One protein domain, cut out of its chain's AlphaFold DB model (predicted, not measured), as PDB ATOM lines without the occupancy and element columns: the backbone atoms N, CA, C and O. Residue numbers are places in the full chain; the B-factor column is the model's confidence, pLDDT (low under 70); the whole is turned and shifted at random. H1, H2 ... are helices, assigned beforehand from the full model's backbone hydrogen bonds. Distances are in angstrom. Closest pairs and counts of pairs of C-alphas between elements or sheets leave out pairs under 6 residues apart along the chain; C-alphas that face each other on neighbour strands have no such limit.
ATOM      1  N   LYS A  89      13.541  11.526 -36.089       73.50
ATOM      2  CA  LYS A  89      13.044  10.977 -34.814       73.50
ATOM      3  C   LYS A  89      12.110   9.773 -35.004       73.50
ATOM      4  O   LYS A  89      12.229   8.791 -34.283       73.50
ATOM      5  N   LEU A  90      11.190   9.845 -35.970       77.06
ATOM      6  CA  LEU A  90      10.267   8.743 -36.263       77.06
ATOM      7  C   LEU A  90      10.972   7.584 -36.968       77.06
ATOM      8  O   LEU A  90      10.577   6.442 -36.775       77.06
ATOM      9  N   ARG A  91      12.018   7.865 -37.750       79.12
ATOM     10  CA  ARG A  91      12.851   6.842 -38.381       79.12
ATOM     11  C   ARG A  91      13.601   6.017 -37.336       79.12
ATOM     12  O   ARG A  91      13.454   4.805 -37.345       79.12
ATOM     13  N   THR A  92      14.313   6.664 -36.411       83.00
ATOM     14  CA  THR A  92      15.020   5.965 -35.324       83.00
ATOM     15  C   THR A  92      14.053   5.115 -34.506       83.00
ATOM     16  O   THR A  92      14.279   3.923 -34.331       83.00
ATOM     17  N   ARG A  93      12.905   5.681 -34.110       88.19
ATOM     18  CA  ARG A  93      11.894   4.928 -33.360       88.19
ATOM     19  C   ARG A  93      11.316   3.748 -34.150       88.19
ATOM     20  O   ARG A  93      11.056   2.695 -33.581       88.19
ATOM     21  N   ARG A  94      11.111   3.908 -35.462       88.12
ATOM     22  CA  ARG A  94      10.672   2.823 -36.351       88.12
ATOM     23  C   ARG A  94      11.698   1.689 -36.383       88.12
ATOM     24  O   ARG A  94      11.303   0.541 -36.232       88.12
ATOM     25  N   GLU A  95      12.973   2.009 -36.585       88.00
ATOM     26  CA  GLU A  95      14.067   1.030 -36.648       88.00
ATOM     27  C   GLU A  95      14.211   0.268 -35.321       88.00
ATOM     28  O   GLU A  95      14.327  -0.954 -35.334       88.00
ATOM     29  N   GLU A  96      14.104   0.962 -34.183       91.25
ATOM     30  CA  GLU A  96      14.072   0.343 -32.849       91.25
ATOM     31  C   GLU A  96      12.919  -0.659 -32.701       91.25
ATOM     32  O   GLU A  96      13.128  -1.790 -32.263       91.25
ATOM     33  N   LEU A  97      11.697  -0.258 -33.072       91.69
ATOM     34  CA  LEU A  97      10.515  -1.118 -32.977       91.69
ATOM     35  C   LEU A  97      10.595  -2.304 -33.942       91.69
ATOM     36  O   LEU A  97      10.246  -3.419 -33.564       91.69
ATOM     37  N   GLU A  98      11.072  -2.092 -35.172       90.88
ATOM     38  CA  GLU A  98      11.288  -3.168 -36.145       90.88
ATOM     39  C   GLU A  98      12.317  -4.178 -35.632       90.88
ATOM     40  O   GLU A  98      12.067  -5.380 -35.714       90.88
ATOM     41  N   ALA A  99      13.433  -3.716 -35.057       90.06
ATOM     42  CA  ALA A  99      14.447  -4.587 -34.467       90.06
ATOM     43  C   ALA A  99      13.889  -5.384 -33.279       90.06
ATOM     44  O   ALA A  99      13.992  -6.609 -33.264       90.06
ATOM     45  N   LYS A 100      13.218  -4.708 -32.336       92.31
ATOM     46  CA  LYS A 100      12.638  -5.329 -31.136       92.31
ATOM     47  C   LYS A 100      11.570  -6.373 -31.471       92.31
ATOM     48  O   LYS A 100      11.537  -7.460 -30.891       92.31
ATOM     49  N   LEU A 101      10.693  -6.064 -32.425       91.19
ATOM     50  CA  LEU A 101       9.656  -6.992 -32.868       91.19
ATOM     51  C   LEU A 101      10.246  -8.154 -33.670       91.19
ATOM     52  O   LEU A 101       9.790  -9.279 -33.504       91.19
ATOM     53  N   LYS A 102      11.269  -7.916 -34.497       90.94
ATOM     54  CA  LYS A 102      11.966  -8.987 -35.219       90.94
ATOM     55  C   LYS A 102      12.672  -9.945 -34.262       90.94
ATOM     56  O   LYS A 102      12.594 -11.149 -34.463       90.94
ATOM     57  N   GLU A 103      13.310  -9.433 -33.215       90.06
ATOM     58  CA  GLU A 103      13.911 -10.255 -32.160       90.06
ATOM     59  C   GLU A 103      12.854 -11.102 -31.437       90.06
ATOM     60  O   GLU A 103      13.056 -12.289 -31.200       90.06
ATOM     61  N   SER A 104      11.686 -10.517 -31.162       86.31
ATOM     62  CA  SER A 104      10.598 -11.196 -30.447       86.31
ATOM     63  C   SER A 104       9.819 -12.207 -31.301       86.31
ATOM     64  O   SER A 104       9.259 -13.158 -30.760       86.31
ATOM     65  N   LEU A 105       9.712 -11.978 -32.615       87.25
ATOM     66  CA  LEU A 105       8.822 -12.725 -33.517       87.25
ATOM     67  C   LEU A 105       9.564 -13.580 -34.553       87.25
ATOM     68  O   LEU A 105       8.933 -14.420 -35.186       87.25
ATOM     69  N   GLY A 106      10.863 -13.360 -34.774       80.38
ATOM     70  CA  GLY A 106      11.690 -14.057 -35.772       80.38
ATOM     71  C   GLY A 106      11.422 -13.674 -37.236       80.38
ATOM     72  O   GLY A 106      12.323 -13.767 -38.069       80.38
ATOM     73  N   ASP A 107      10.220 -13.186 -37.548       78.75
ATOM     74  CA  ASP A 107       9.753 -12.899 -38.907       78.75
ATOM     75  C   ASP A 107       9.741 -11.406 -39.276       78.75
ATOM     76  O   ASP A 107       9.869 -10.499 -38.449       78.75
ATOM     77  N   SER A 108       9.546 -11.138 -40.572       81.19
ATOM     78  CA  SER A 108       9.313  -9.784 -41.083       81.19
ATOM     79  C   SER A 108       7.985  -9.216 -40.567       81.19
ATOM     80  O   SER A 108       6.913  -9.794 -40.764       81.19
ATOM     81  N   VAL A 109       8.060  -8.046 -39.936       87.12
ATOM     82  CA  VAL A 109       6.918  -7.372 -39.311       87.12
ATOM     83  C   VAL A 109       6.077  -6.610 -40.335       87.12
ATOM     84  O   VAL A 109       6.593  -5.821 -41.127       87.12
ATOM     85  N   LYS A 110       4.757  -6.828 -40.317       88.75
ATOM     86  CA  LYS A 110       3.799  -6.174 -41.228       88.75
ATOM     87  C   LYS A 110       2.603  -5.594 -40.463       88.75
ATOM     88  O   LYS A 110       1.467  -5.990 -40.701       88.75
ATOM     89  N   PRO A 111       2.810  -4.604 -39.580       86.62
ATOM     90  CA  PRO A 111       1.751  -4.096 -38.703       86.62
ATOM     91  C   PRO A 111       0.631  -3.332 -39.425       86.62
ATOM     92  O   PRO A 111      -0.376  -2.988 -38.817       86.62
ATOM     93  N   THR A 112       0.786  -3.042 -40.719       86.69
ATOM     94  CA  THR A 112      -0.272  -2.438 -41.543       86.69
ATOM     95  C   THR A 112      -1.163  -3.469 -42.239       86.69
ATOM     96  O   THR A 112      -2.215  -3.088 -42.745       86.69
ATOM     97  N   ASP A 113      -0.772  -4.748 -42.242       90.88
ATOM     98  CA  ASP A 113      -1.543  -5.856 -42.804       90.88
ATOM     99  C   ASP A 113      -2.518  -6.410 -41.743       90.88
ATOM    100  O   ASP A 113      -2.075  -6.949 -40.720       90.88
ATOM    101  N   PRO A 114      -3.846  -6.305 -41.959       92.44
ATOM    102  CA  PRO A 114      -4.835  -6.771 -40.992       92.44
ATOM    103  C   PRO A 114      -4.794  -8.279 -40.716       92.44
ATOM    104  O   PRO A 114      -5.136  -8.709 -39.613       92.44
ATOM    105  N   ALA A 115      -4.401  -9.099 -41.694       93.56
ATOM    106  CA  ALA A 115      -4.312 -10.546 -41.510       93.56
ATOM    107  C   ALA A 115      -3.090 -10.911 -40.657       93.56
ATOM    108  O   ALA A 115      -3.181 -11.750 -39.757       93.56
ATOM    109  N   TRP A 116      -1.964 -10.232 -40.892       94.06
ATOM    110  CA  TRP A 116      -0.766 -10.372 -40.066       94.06
ATOM    111  C   TRP A 116      -1.043  -9.965 -38.616       94.06
ATOM    112  O   TRP A 116      -0.695 -10.700 -37.695       94.06
ATOM    113  N   MET A 117      -1.741  -8.844 -38.404       94.06
ATOM    114  CA  MET A 117      -2.077  -8.350 -37.066       94.06
ATOM    115  C   MET A 117      -3.004  -9.308 -36.301       94.06
ATOM    116  O   MET A 117      -2.764  -9.597 -35.129       94.06
ATOM    117  N   ALA A 118      -4.020  -9.873 -36.962       92.75
ATOM    118  CA  ALA A 118      -4.855 -10.920 -36.365       92.75
ATOM    119  C   ALA A 118      -4.034 -12.168 -36.000       92.75
ATOM    120  O   ALA A 118      -4.221 -12.755 -34.933       92.75
ATOM    121  N   GLY A 119      -3.096 -12.559 -36.870       92.69
ATOM    122  CA  GLY A 119      -2.148 -13.641 -36.610       92.69
ATOM    123  C   GLY A 119      -1.279 -13.375 -35.381       92.69
ATOM    124  O   GLY A 119      -1.151 -14.253 -34.525       92.69
ATOM    125  N   LEU A 120      -0.749 -12.158 -35.246       93.25
ATOM    126  CA  LEU A 120       0.012 -11.740 -34.073       93.25
ATOM    127  C   LEU A 120      -0.825 -11.883 -32.794       93.25
ATOM    128  O   LEU A 120      -0.424 -12.604 -31.884       93.25
ATOM    129  N   VAL A 121      -2.003 -11.260 -32.741       94.00
ATOM    130  CA  VAL A 121      -2.836 -11.211 -31.526       94.00
ATOM    131  C   VAL A 121      -3.356 -12.598 -31.127       94.00
ATOM    132  O   VAL A 121      -3.220 -13.010 -29.973       94.00
ATOM    133  N   PHE A 122      -3.940 -13.347 -32.067       94.75
ATOM    134  CA  PHE A 122      -4.667 -14.576 -31.732       94.75
ATOM    135  C   PHE A 122      -3.840 -15.854 -31.870       94.75
ATOM    136  O   PHE A 122      -4.071 -16.793 -31.111       94.75
ATOM    137  N   LYS A 123      -2.881 -15.925 -32.804       92.00
ATOM    138  CA  LYS A 123      -2.074 -17.145 -33.005       92.00
ATOM    139  C   LYS A 123      -0.785 -17.112 -32.194       92.00
ATOM    140  O   LYS A 123      -0.492 -18.080 -31.497       92.00
ATOM    141  N   LEU A 124      -0.039 -16.007 -32.260       91.19
ATOM    142  CA  LEU A 124       1.258 -15.882 -31.582       91.19
ATOM    143  C   LEU A 124       1.090 -15.513 -30.105       91.19
ATOM    144  O   LEU A 124       1.615 -16.206 -29.237       91.19
ATOM    145  N   ARG A 125       0.320 -14.461 -29.806       93.25
ATOM    146  CA  ARG A 125       0.094 -13.989 -28.428       93.25
ATOM    147  C   ARG A 125      -1.052 -14.707 -27.707       93.25
ATOM    148  O   ARG A 125      -1.192 -14.552 -26.499       93.25
ATOM    149  N   LYS A 126      -1.845 -15.520 -28.423       92.94
ATOM    150  CA  LYS A 126      -2.954 -16.338 -27.884       92.94
ATOM    151  C   LYS A 126      -3.936 -15.538 -27.015       92.94
ATOM    152  O   LYS A 126      -4.456 -16.038 -26.017       92.94
ATOM    153  N   MET A 127      -4.186 -14.282 -27.379       92.56
ATOM    154  CA  MET A 127      -5.065 -13.410 -26.605       92.56
ATOM    155  C   MET A 127      -6.528 -13.834 -26.748       92.56
ATOM    156  O   MET A 127      -6.957 -14.310 -27.802       92.56
ATOM    157  N   LYS A 128      -7.317 -13.642 -25.686       92.06
ATOM    158  CA  LYS A 128      -8.759 -13.920 -25.722       92.06
ATOM    159  C   LYS A 128      -9.460 -12.898 -26.624       92.06
ATOM    160  O   LYS A 128      -9.225 -11.703 -26.441       92.06
ATOM    161  N   PRO A 129     -10.322 -13.330 -27.557       93.19
ATOM    162  CA  PRO A 129     -11.048 -12.411 -28.422       93.19
ATOM    163  C   PRO A 129     -12.018 -11.543 -27.616       93.19
ATOM    164  O   PRO A 129     -12.664 -12.009 -26.679       93.19
ATOM    165  N   ARG A 130     -12.106 -10.265 -27.987       92.00
ATOM    166  CA  ARG A 130     -12.940  -9.242 -27.342       92.00
ATOM    167  C   ARG A 130     -13.971  -8.690 -28.325       92.00
ATOM    168  O   ARG A 130     -13.708  -8.625 -29.527       92.00
ATOM    169  N   ALA A 131     -15.130  -8.278 -27.820       90.38
ATOM    170  CA  ALA A 131     -16.190  -7.654 -28.606       90.38
ATOM    171  C   ALA A 131     -15.829  -6.187 -28.904       90.38
ATOM    172  O   ALA A 131     -16.069  -5.297 -28.096       90.38
ATOM    173  N   ILE A 132     -15.200  -5.959 -30.058       88.69
ATOM    174  CA  ILE A 132     -14.645  -4.653 -30.467       88.69
ATOM    175  C   ILE A 132     -15.315  -4.063 -31.714       88.69
ATOM    176  O   ILE A 132     -14.866  -3.048 -32.244       88.69
ATOM    177  N   GLU A 133     -16.358  -4.711 -32.231       82.75
ATOM    178  CA  GLU A 133     -17.065  -4.236 -33.420       82.75
ATOM    179  C   GLU A 133     -17.750  -2.894 -33.151       82.75
ATOM    180  O   GLU A 133     -18.432  -2.712 -32.147       82.75
ATOM    181  N   GLY A 134     -17.526  -1.925 -34.043       80.69
ATOM    182  CA  GLY A 134     -18.067  -0.569 -33.916       80.69
ATOM    183  C   GLY A 134     -17.355   0.331 -32.897       80.69
ATOM    184  O   GLY A 134     -17.626   1.531 -32.876       80.69
ATOM    185  N   LEU A 135     -16.420  -0.194 -32.098       86.12
ATOM    186  CA  LEU A 135     -15.665   0.607 -31.137       86.12
ATOM    187  C   LEU A 135     -14.515   1.365 -31.804       86.12
ATOM    188  O   LEU A 135     -13.924   0.929 -32.793       86.12
ATOM    189  N   GLN A 136     -14.191   2.522 -31.231       86.94
ATOM    190  CA  GLN A 136     -13.089   3.373 -31.667       86.94
ATOM    191  C   GLN A 136     -12.013   3.433 -30.580       86.94
ATOM    192  O   GLN A 136     -12.357   3.506 -29.398       86.94
ATOM    193  N   PRO A 137     -10.726   3.420 -30.955       90.38
ATOM    194  CA  PRO A 137      -9.647   3.593 -29.997       90.38
ATOM    195  C   PRO A 137      -9.646   5.018 -29.438       90.38
ATOM    196  O   PRO A 137     -10.180   5.953 -30.045       90.38
ATOM    197  N   ALA A 138      -9.001   5.205 -28.288       89.88
ATOM    198  CA  ALA A 138      -8.728   6.546 -27.794       89.88
ATOM    199  C   ALA A 138      -7.726   7.240 -28.726       89.88
ATOM    200  O   ALA A 138      -6.737   6.643 -29.155       89.88
ATOM    201  N   TYR A 139      -7.961   8.515 -29.029       88.12
ATOM    202  CA  TYR A 139      -7.073   9.321 -29.865       88.12
ATOM    203  C   TYR A 139      -6.515  10.490 -29.064       88.12
ATOM    204  O   TYR A 139      -7.243  11.133 -28.307       88.12
ATOM    205  N   LYS A 140      -5.238  10.820 -29.289       84.75
ATOM    206  CA  LYS A 140      -4.646  12.038 -28.730       84.75
ATOM    207  C   LYS A 140      -5.392  13.254 -29.297       84.75
ATOM    208  O   LYS A 140      -5.675  13.281 -30.503       84.75
ATOM    209  N   PRO A 181      -1.661  16.098 -40.381       47.59
ATOM    210  CA  PRO A 181      -2.599  16.322 -39.283       47.59
ATOM    211  C   PRO A 181      -3.919  15.563 -39.475       47.59
ATOM    212  O   PRO A 181      -4.706  15.468 -38.538       47.59
ATOM    213  N   ALA A 182      -4.172  15.016 -40.673       50.22
ATOM    214  CA  ALA A 182      -5.384  14.258 -40.970       50.22
ATOM    215  C   ALA A 182      -5.395  12.855 -40.336       50.22
ATOM    216  O   ALA A 182      -6.463  12.268 -40.177       50.22
ATOM    217  N   LEU A 183      -4.232  12.312 -39.954       63.31
ATOM    218  CA  LEU A 183      -4.145  11.012 -39.289       63.31
ATOM    219  C   LEU A 183      -4.145  11.213 -37.773       63.31
ATOM    220  O   LEU A 183      -3.127  11.575 -37.178       63.31
ATOM    221  N   ARG A 184      -5.304  10.973 -37.149       72.88
ATOM    222  CA  ARG A 184      -5.447  10.974 -35.688       72.88
ATOM    223  C   ARG A 184      -4.508   9.924 -35.091       72.88
ATOM    224  O   ARG A 184      -4.500   8.775 -35.524       72.88
ATOM    225  N   ARG A 185      -3.710  10.324 -34.101       82.81
ATOM    226  CA  ARG A 185      -2.794   9.425 -33.392       82.81
ATOM    227  C   ARG A 185      -3.568   8.703 -32.297       82.81
ATOM    228  O   ARG A 185      -4.151   9.372 -31.447       82.81
ATOM    229  N   MET A 186      -3.569   7.376 -32.315       89.25
ATOM    230  CA  MET A 186      -4.138   6.588 -31.226       89.25
ATOM    231  C   MET A 186      -3.296   6.780 -29.969       89.25
ATOM    232  O   MET A 186      -2.061   6.796 -30.023       89.25
ATOM    233  N   ASP A 187      -3.974   6.952 -28.845       90.56
ATOM    234  CA  ASP A 187      -3.344   7.113 -27.552       90.56
ATOM    235  C   ASP A 187      -3.043   5.743 -26.950       90.56
ATOM    236  O   ASP A 187      -3.945   5.030 -26.517       90.56
ATOM    237  N   LEU A 188      -1.772   5.345 -26.971       89.88
ATOM    238  CA  LEU A 188      -1.352   4.067 -26.403       89.88
ATOM    239  C   LEU A 188      -1.331   4.086 -24.869       89.88
ATOM    240  O   LEU A 188      -1.405   3.023 -24.259       89.88
ATOM    241  N   ASP A 189      -1.330   5.273 -24.260       90.38
ATOM    242  CA  ASP A 189      -1.276   5.465 -22.810       90.38
ATOM    243  C   ASP A 189      -2.684   5.495 -22.185       90.38
ATOM    244  O   ASP A 189      -2.848   5.333 -20.978       90.38
ATOM    245  N   ALA A 190      -3.724   5.682 -23.005       90.00
ATOM    246  CA  ALA A 190      -5.105   5.742 -22.537       90.00
ATOM    247  C   ALA A 190      -5.581   4.380 -21.991       90.00
ATOM    248  O   ALA A 190      -5.250   3.340 -22.569       90.00
ATOM    249  N   PRO A 191      -6.378   4.352 -20.907       89.44
ATOM    250  CA  PRO A 191      -6.905   3.106 -20.362       89.44
ATOM    251  C   PRO A 191      -7.813   2.407 -21.380       89.44
ATOM    252  O   PRO A 191      -8.534   3.061 -22.140       89.44
ATOM    253  N   LEU A 192      -7.776   1.074 -21.403       88.75
ATOM    254  CA  LEU A 192      -8.719   0.308 -22.207       88.75
ATOM    255  C   LEU A 192     -10.116   0.366 -21.576       88.75
ATOM    256  O   LEU A 192     -10.231   0.273 -20.353       88.75
ATOM    257  N   PRO A 193     -11.179   0.501 -22.388       87.06
ATOM    258  CA  PRO A 193     -12.532   0.289 -21.898       87.06
ATOM    259  C   PRO A 193     -12.700  -1.169 -21.460       87.06
ATOM    260  O   PRO A 193     -12.008  -2.059 -21.962       87.06
ATOM    261  N   ASP A 194     -13.638  -1.416 -20.549       86.31
ATOM    262  CA  ASP A 194     -14.009  -2.783 -20.204       86.31
ATOM    263  C   ASP A 194     -14.742  -3.418 -21.394       86.31
ATOM    264  O   ASP A 194     -15.703  -2.856 -21.928       86.31
ATOM    265  N   LEU A 195     -14.230  -4.553 -21.869       88.94
ATOM    266  CA  LEU A 195     -14.680  -5.194 -23.099       88.94
ATOM    267  C   LEU A 195     -15.190  -6.592 -22.794       88.94
ATOM    268  O   LEU A 195     -14.456  -7.439 -22.283       88.94
ATOM    269  N   ALA A 196     -16.422  -6.861 -23.218       88.94
ATOM    270  CA  ALA A 196     -16.978  -8.200 -23.155       88.94
ATOM    271  C   ALA A 196     -16.137  -9.184 -24.000       88.94
ATOM    272  O   ALA A 196     -15.617  -8.817 -25.064       88.94
ATOM    273  N   PRO A 197     -16.006 -10.448 -23.567       89.81
ATOM    274  CA  PRO A 197     -15.376 -11.477 -24.382       89.81
ATOM    275  C   PRO A 197     -16.206 -11.729 -25.645       89.81
ATOM    276  O   PRO A 197     -17.434 -11.774 -25.604       89.81
ATOM    277  N   ALA A 198     -15.534 -11.923 -26.776       89.62
ATOM    278  CA  ALA A 198     -16.172 -12.371 -28.009       89.62
ATOM    279  C   ALA A 198     -16.107 -13.899 -28.124       89.62
ATOM    280  O   ALA A 198     -15.196 -14.545 -27.609       89.62
ATOM    281  N   ALA A 199     -17.062 -14.488 -28.845       86.38
ATOM    282  CA  ALA A 199     -17.145 -15.940 -28.995       86.38
ATOM    283  C   ALA A 199     -16.052 -16.526 -29.908       86.38
ATOM    284  O   ALA A 199     -15.661 -17.679 -29.738       86.38
ATOM    285  N   LYS A 200     -15.575 -15.766 -30.903       88.44
ATOM    286  CA  LYS A 200     -14.608 -16.245 -31.902       88.44
ATOM    287  C   LYS A 200     -13.539 -15.192 -32.202       88.44
ATOM    288  O   LYS A 200     -13.858 -14.003 -32.219       88.44
ATOM    289  N   PRO A 201     -12.287 -15.612 -32.467       88.38
ATOM    290  CA  PRO A 201     -11.255 -14.714 -32.962       88.38
ATOM    291  C   PRO A 201     -11.603 -14.226 -34.368       88.38
ATOM    292  O   PRO A 201     -12.076 -14.989 -35.213       88.38
ATOM    293  N   GLN A 202     -11.346 -12.947 -34.614       87.94
ATOM    294  CA  GLN A 202     -11.507 -12.355 -35.937       87.94
ATOM    295  C   GLN A 202     -10.358 -12.810 -36.847       87.94
ATOM    296  O   GLN A 202      -9.203 -12.870 -36.427       87.94
ATOM    297  N   ALA A 203     -10.668 -13.120 -38.108       89.44
ATOM    298  CA  ALA A 203      -9.665 -13.548 -39.089       89.44
ATOM    299  C   ALA A 203      -8.744 -12.402 -39.542       89.44
ATOM    300  O   ALA A 203      -7.621 -12.642 -39.979       89.44
ATOM    301  N   THR A 204      -9.222 -11.162 -39.439       92.75
ATOM    302  CA  THR A 204      -8.475  -9.943 -39.757       92.75
ATOM    303  C   THR A 204      -8.705  -8.917 -38.664       92.75
ATOM    304  O   THR A 204      -9.761  -8.909 -38.033       92.75
ATOM    305  N   LEU A 205      -7.700  -8.081 -38.423       91.56
ATOM    306  CA  LEU A 205      -7.725  -7.123 -37.338       91.56
ATOM    307  C   LEU A 205      -7.025  -5.843 -37.786       91.56
ATOM    308  O   LEU A 205      -5.824  -5.823 -38.039       91.56
ATOM    309  N   THR A 206      -7.796  -4.774 -37.960       91.88
ATOM    310  CA  THR A 206      -7.254  -3.463 -38.342       91.88
ATOM    311  C   THR A 206      -6.349  -2.901 -37.243       91.88
ATOM    312  O   THR A 206      -6.419  -3.321 -36.089       91.88
ATOM    313  N   LEU A 207      -5.507  -1.919 -37.573       91.00
ATOM    314  CA  LEU A 207      -4.630  -1.279 -36.586       91.00
ATOM    315  C   LEU A 207      -5.436  -0.637 -35.438       91.00
ATOM    316  O   LEU A 207      -5.030  -0.688 -34.283       91.00
ATOM    317  N   GLU A 208      -6.595  -0.070 -35.768       92.06
ATOM    318  CA  GLU A 208      -7.556   0.511 -34.833       92.06
ATOM    319  C   GLU A 208      -8.148  -0.536 -33.889       92.06
ATOM    320  O   GLU A 208      -8.299  -0.286 -32.698       92.06
ATOM    321  N   GLN A 209      -8.441  -1.731 -34.401       92.69
ATOM    322  CA  GLN A 209      -8.908  -2.853 -33.589       92.69
ATOM    323  C   GLN A 209      -7.784  -3.443 -32.724       92.69
ATOM    324  O   GLN A 209      -8.032  -3.871 -31.599       92.69
ATOM    325  N   ALA A 210      -6.541  -3.437 -33.217       92.38
ATOM    326  CA  ALA A 210      -5.371  -3.959 -32.499       92.38
ATOM    327  C   ALA A 210      -5.062  -3.157 -31.241       92.38
ATOM    328  O   ALA A 210      -4.560  -3.705 -30.263       92.38
ATOM    329  N   TRP A 211      -5.444  -1.881 -31.233       95.06
ATOM    330  CA  TRP A 211      -5.346  -1.019 -30.067       95.06
ATOM    331  C   TRP A 211      -6.048  -1.600 -28.828       95.06
ATOM    332  O   TRP A 211      -5.529  -1.466 -27.726       95.06
ATOM    333  N   PHE A 212      -7.159  -2.332 -28.982       94.25
ATOM    334  CA  PHE A 212      -7.869  -2.961 -27.854       94.25
ATOM    335  C   PHE A 212      -7.132  -4.149 -27.216       94.25
ATOM    336  O   PHE A 212      -7.600  -4.715 -26.227       94.25
ATOM    337  N   TYR A 213      -5.984  -4.523 -27.775       93.69
ATOM    338  CA  TYR A 213      -5.096  -5.570 -27.280       93.69
ATOM    339  C   TYR A 213      -3.728  -5.009 -26.855       93.69
ATOM    340  O   TYR A 213      -2.807  -5.776 -26.588       93.69
ATOM    341  N   LYS A 214      -3.590  -3.677 -26.765       92.81
ATOM    342  CA  LYS A 214      -2.325  -2.985 -26.464       92.81
ATOM    343  C   LYS A 214      -1.743  -3.249 -25.072       92.81
ATOM    344  O   LYS A 214      -0.633  -2.811 -24.813       92.81
ATOM    345  N   ASP A 215      -2.474  -3.906 -24.172       91.81
ATOM    346  CA  ASP A 215      -1.928  -4.285 -22.861       91.81
ATOM    347  C   ASP A 215      -0.817  -5.337 -22.997       91.81
ATOM    348  O   ASP A 215       0.033  -5.462 -22.118       91.81
ATOM    349  N   ASP A 216      -0.798  -6.087 -24.104       93.25
ATOM    350  CA  ASP A 216       0.344  -6.925 -24.448       93.25
ATOM    351  C   ASP A 216       1.480  -6.059 -25.032       93.25
ATOM    352  O   ASP A 216       1.258  -5.376 -26.038       93.25
ATOM    353  N   PRO A 217       2.708  -6.102 -24.476       93.06
ATOM    354  CA  PRO A 217       3.812  -5.250 -24.927       93.06
ATOM    355  C   PRO A 217       4.200  -5.436 -26.399       93.06
ATOM    356  O   PRO A 217       4.622  -4.485 -27.054       93.06
ATOM    357  N   VAL A 218       4.055  -6.646 -26.946       93.06
ATOM    358  CA  VAL A 218       4.406  -6.926 -28.346       93.06
ATOM    359  C   VAL A 218       3.341  -6.348 -29.274       93.06
ATOM    360  O   VAL A 218       3.663  -5.757 -30.304       93.06
ATOM    361  N   VAL A 219       2.067  -6.468 -28.896       93.06
ATOM    362  CA  VAL A 219       0.966  -5.830 -29.626       93.06
ATOM    363  C   VAL A 219       1.060  -4.309 -29.530       93.06
ATOM    364  O   VAL A 219       0.893  -3.636 -30.544       93.06
ATOM    365  N   HIS A 220       1.392  -3.763 -28.359       94.81
ATOM    366  CA  HIS A 220       1.647  -2.335 -28.174       94.81
ATOM    367  C   HIS A 220       2.681  -1.813 -29.179       94.81
ATOM    368  O   HIS A 220       2.403  -0.877 -29.934       94.81
ATOM    369  N   ASP A 221       3.848  -2.456 -29.233       93.75
ATOM    370  CA  ASP A 221       4.943  -2.065 -30.121       93.75
ATOM    371  C   ASP A 221       4.562  -2.215 -31.602       93.75
ATOM    372  O   ASP A 221       4.896  -1.360 -32.426       93.75
ATOM    373  N   ALA A 222       3.797  -3.254 -31.952       93.62
ATOM    374  CA  ALA A 222       3.272  -3.434 -33.304       93.62
ATOM    375  C   ALA A 222       2.265  -2.336 -33.691       93.62
ATOM    376  O   ALA A 222       2.304  -1.832 -34.818       93.62
ATOM    377  N   VAL A 223       1.391  -1.920 -32.768       93.38
ATOM    378  CA  VAL A 223       0.448  -0.816 -32.995       93.38
ATOM    379  C   VAL A 223       1.198   0.510 -33.132       93.38
ATOM    380  O   VAL A 223       0.886   1.293 -34.034       93.38
ATOM    381  N   GLU A 224       2.209   0.767 -32.297       93.38
ATOM    382  CA  GLU A 224       3.066   1.952 -32.414       93.38
ATOM    383  C   GLU A 224       3.763   1.997 -33.781       93.38
ATOM    384  O   GLU A 224       3.677   3.004 -34.492       93.38
ATOM    385  N   LEU A 225       4.379   0.885 -34.194       91.50
ATOM    386  CA  LEU A 225       5.049   0.778 -35.484       91.50
ATOM    387  C   LEU A 225       4.074   1.019 -36.645       91.50
ATOM    388  O   LEU A 225       4.364   1.807 -37.549       91.50
ATOM    389  N   GLY A 226       2.886   0.411 -36.601       90.00
ATOM    390  CA  GLY A 226       1.846   0.621 -37.608       90.00
ATOM    391  C   GLY A 226       1.389   2.083 -37.697       90.00
ATOM    392  O   GLY A 226       1.194   2.603 -38.801       90.00
ATOM    393  N   GLN A 227       1.291   2.787 -36.562       88.94
ATOM    394  CA  GLN A 227       0.996   4.222 -36.546       88.94
ATOM    395  C   GLN A 227       2.110   5.032 -37.211       88.94
ATOM    396  O   GLN A 227       1.821   5.909 -38.027       88.94
ATOM    397  N   ILE A 228       3.379   4.738 -36.911       86.75
ATOM    398  CA  ILE A 228       4.519   5.426 -37.532       86.75
ATOM    399  C   ILE A 228       4.518   5.206 -39.047       86.75
ATOM    400  O   ILE A 228       4.641   6.176 -39.799       86.75
ATOM    401  N   MET A 229       4.305   3.967 -39.505       84.88
ATOM    402  CA  MET A 229       4.261   3.623 -40.929       84.88
ATOM    403  C   MET A 229       3.159   4.382 -41.678       84.88
ATOM    404  O   MET A 229       3.418   4.924 -42.752       84.88
ATOM    405  N   ARG A 230       1.952   4.489 -41.101       81.56
ATOM    406  CA  ARG A 230       0.837   5.247 -41.700       81.56
ATOM    407  C   ARG A 230       1.104   6.751 -41.776       81.56
ATOM    408  O   ARG A 230       0.618   7.407 -42.691       81.56
ATOM    409  N   ARG A 231       1.877   7.303 -40.836       75.44
ATOM    410  CA  ARG A 231       2.227   8.737 -40.782       75.44
ATOM    411  C   ARG A 231       3.360   9.128 -41.728       75.44
ATOM    412  O   ARG A 231       3.706  10.306 -41.796       75.44
ATOM    413  N   GLY A 232       3.946   8.164 -42.434       71.81
ATOM    414  CA  GLY A 232       4.954   8.439 -43.442       71.81
ATOM    415  C   GLY A 232       4.419   9.308 -44.579       71.81
ATOM    416  O   GLY A 232       3.243   9.233 -44.936       71.81
TER     417      GLY A 232
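Overview. This is residues 89 to 140 and 181 to 232 of the 268 residues of an uncharacterized protein of Rhodobacter sp. SW2 (UniProt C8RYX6). The longest helix, H1, packs slantwise on H4, which sits between H1 and H3; H3 and H4 form a helical hairpin, and H2 packs on H3, so that H2, H3 and H4 make a triangle with H1 outside it. Two long stretches with no named element loop round the far side of H3, where residues 128 to 136 and 192 to 203 pass on the side away from H4. The printed part has 104 residues, with four named helices in the order H1, H2, H3, H4 and no named strand; the class is all helix, though under half of the residues, 49, are in named elements. It is compact, with a radius of gyration of the C-alphas of 13.2 A and spans of 39 by 33 by 20 A.

Along the chain. H1, residues 89 to 105, begins at C-alpha 89 (13.044, 10.977, -34.814) and is 24.1 A long. H4, residues 217 to 230, is 20.0 A long and ends at C-alpha 230 (0.837, 5.247, -41.700). H3 is residues 207 to 213, 10.3 A, and H2 residues 114 to 124, 14.4 A.

Arrangement. H1 and H4 touch at a steep tilt of 41 degrees, opposite ways, closest at the C-alphas of Arg 94 and Leu 225, 6.0 A. The hairpin of H3 and H4 has a tight link and a shallow tilt of 15 degrees; its closest C-alphas, Leu 207 and Val 223, are 6.2 A apart. H2 and H3 touch, the same way at 17 degrees, a shallow tilt, with the C-alphas of Pro 114 and Leu 207 closest at 7.0 A. H2 and H4 are close but not clearly touching. H1 and H3 are apart. Every O i to N i+4 pair is within hydrogen-bond range in H1, H2 and H4; in H3 1 of 3 is, beside 3 of 4 O i to N i+3 pairs.

Size, cuts and confidence. The C-alphas farthest apart, of Lys 89 and Ala 199, are 40.9 A apart. Residues 141 to 180 are not printed, and C-alphas 140 and 181 across that cut are 11.6 A apart. Residues 181 to 183 are under pLDDT 70.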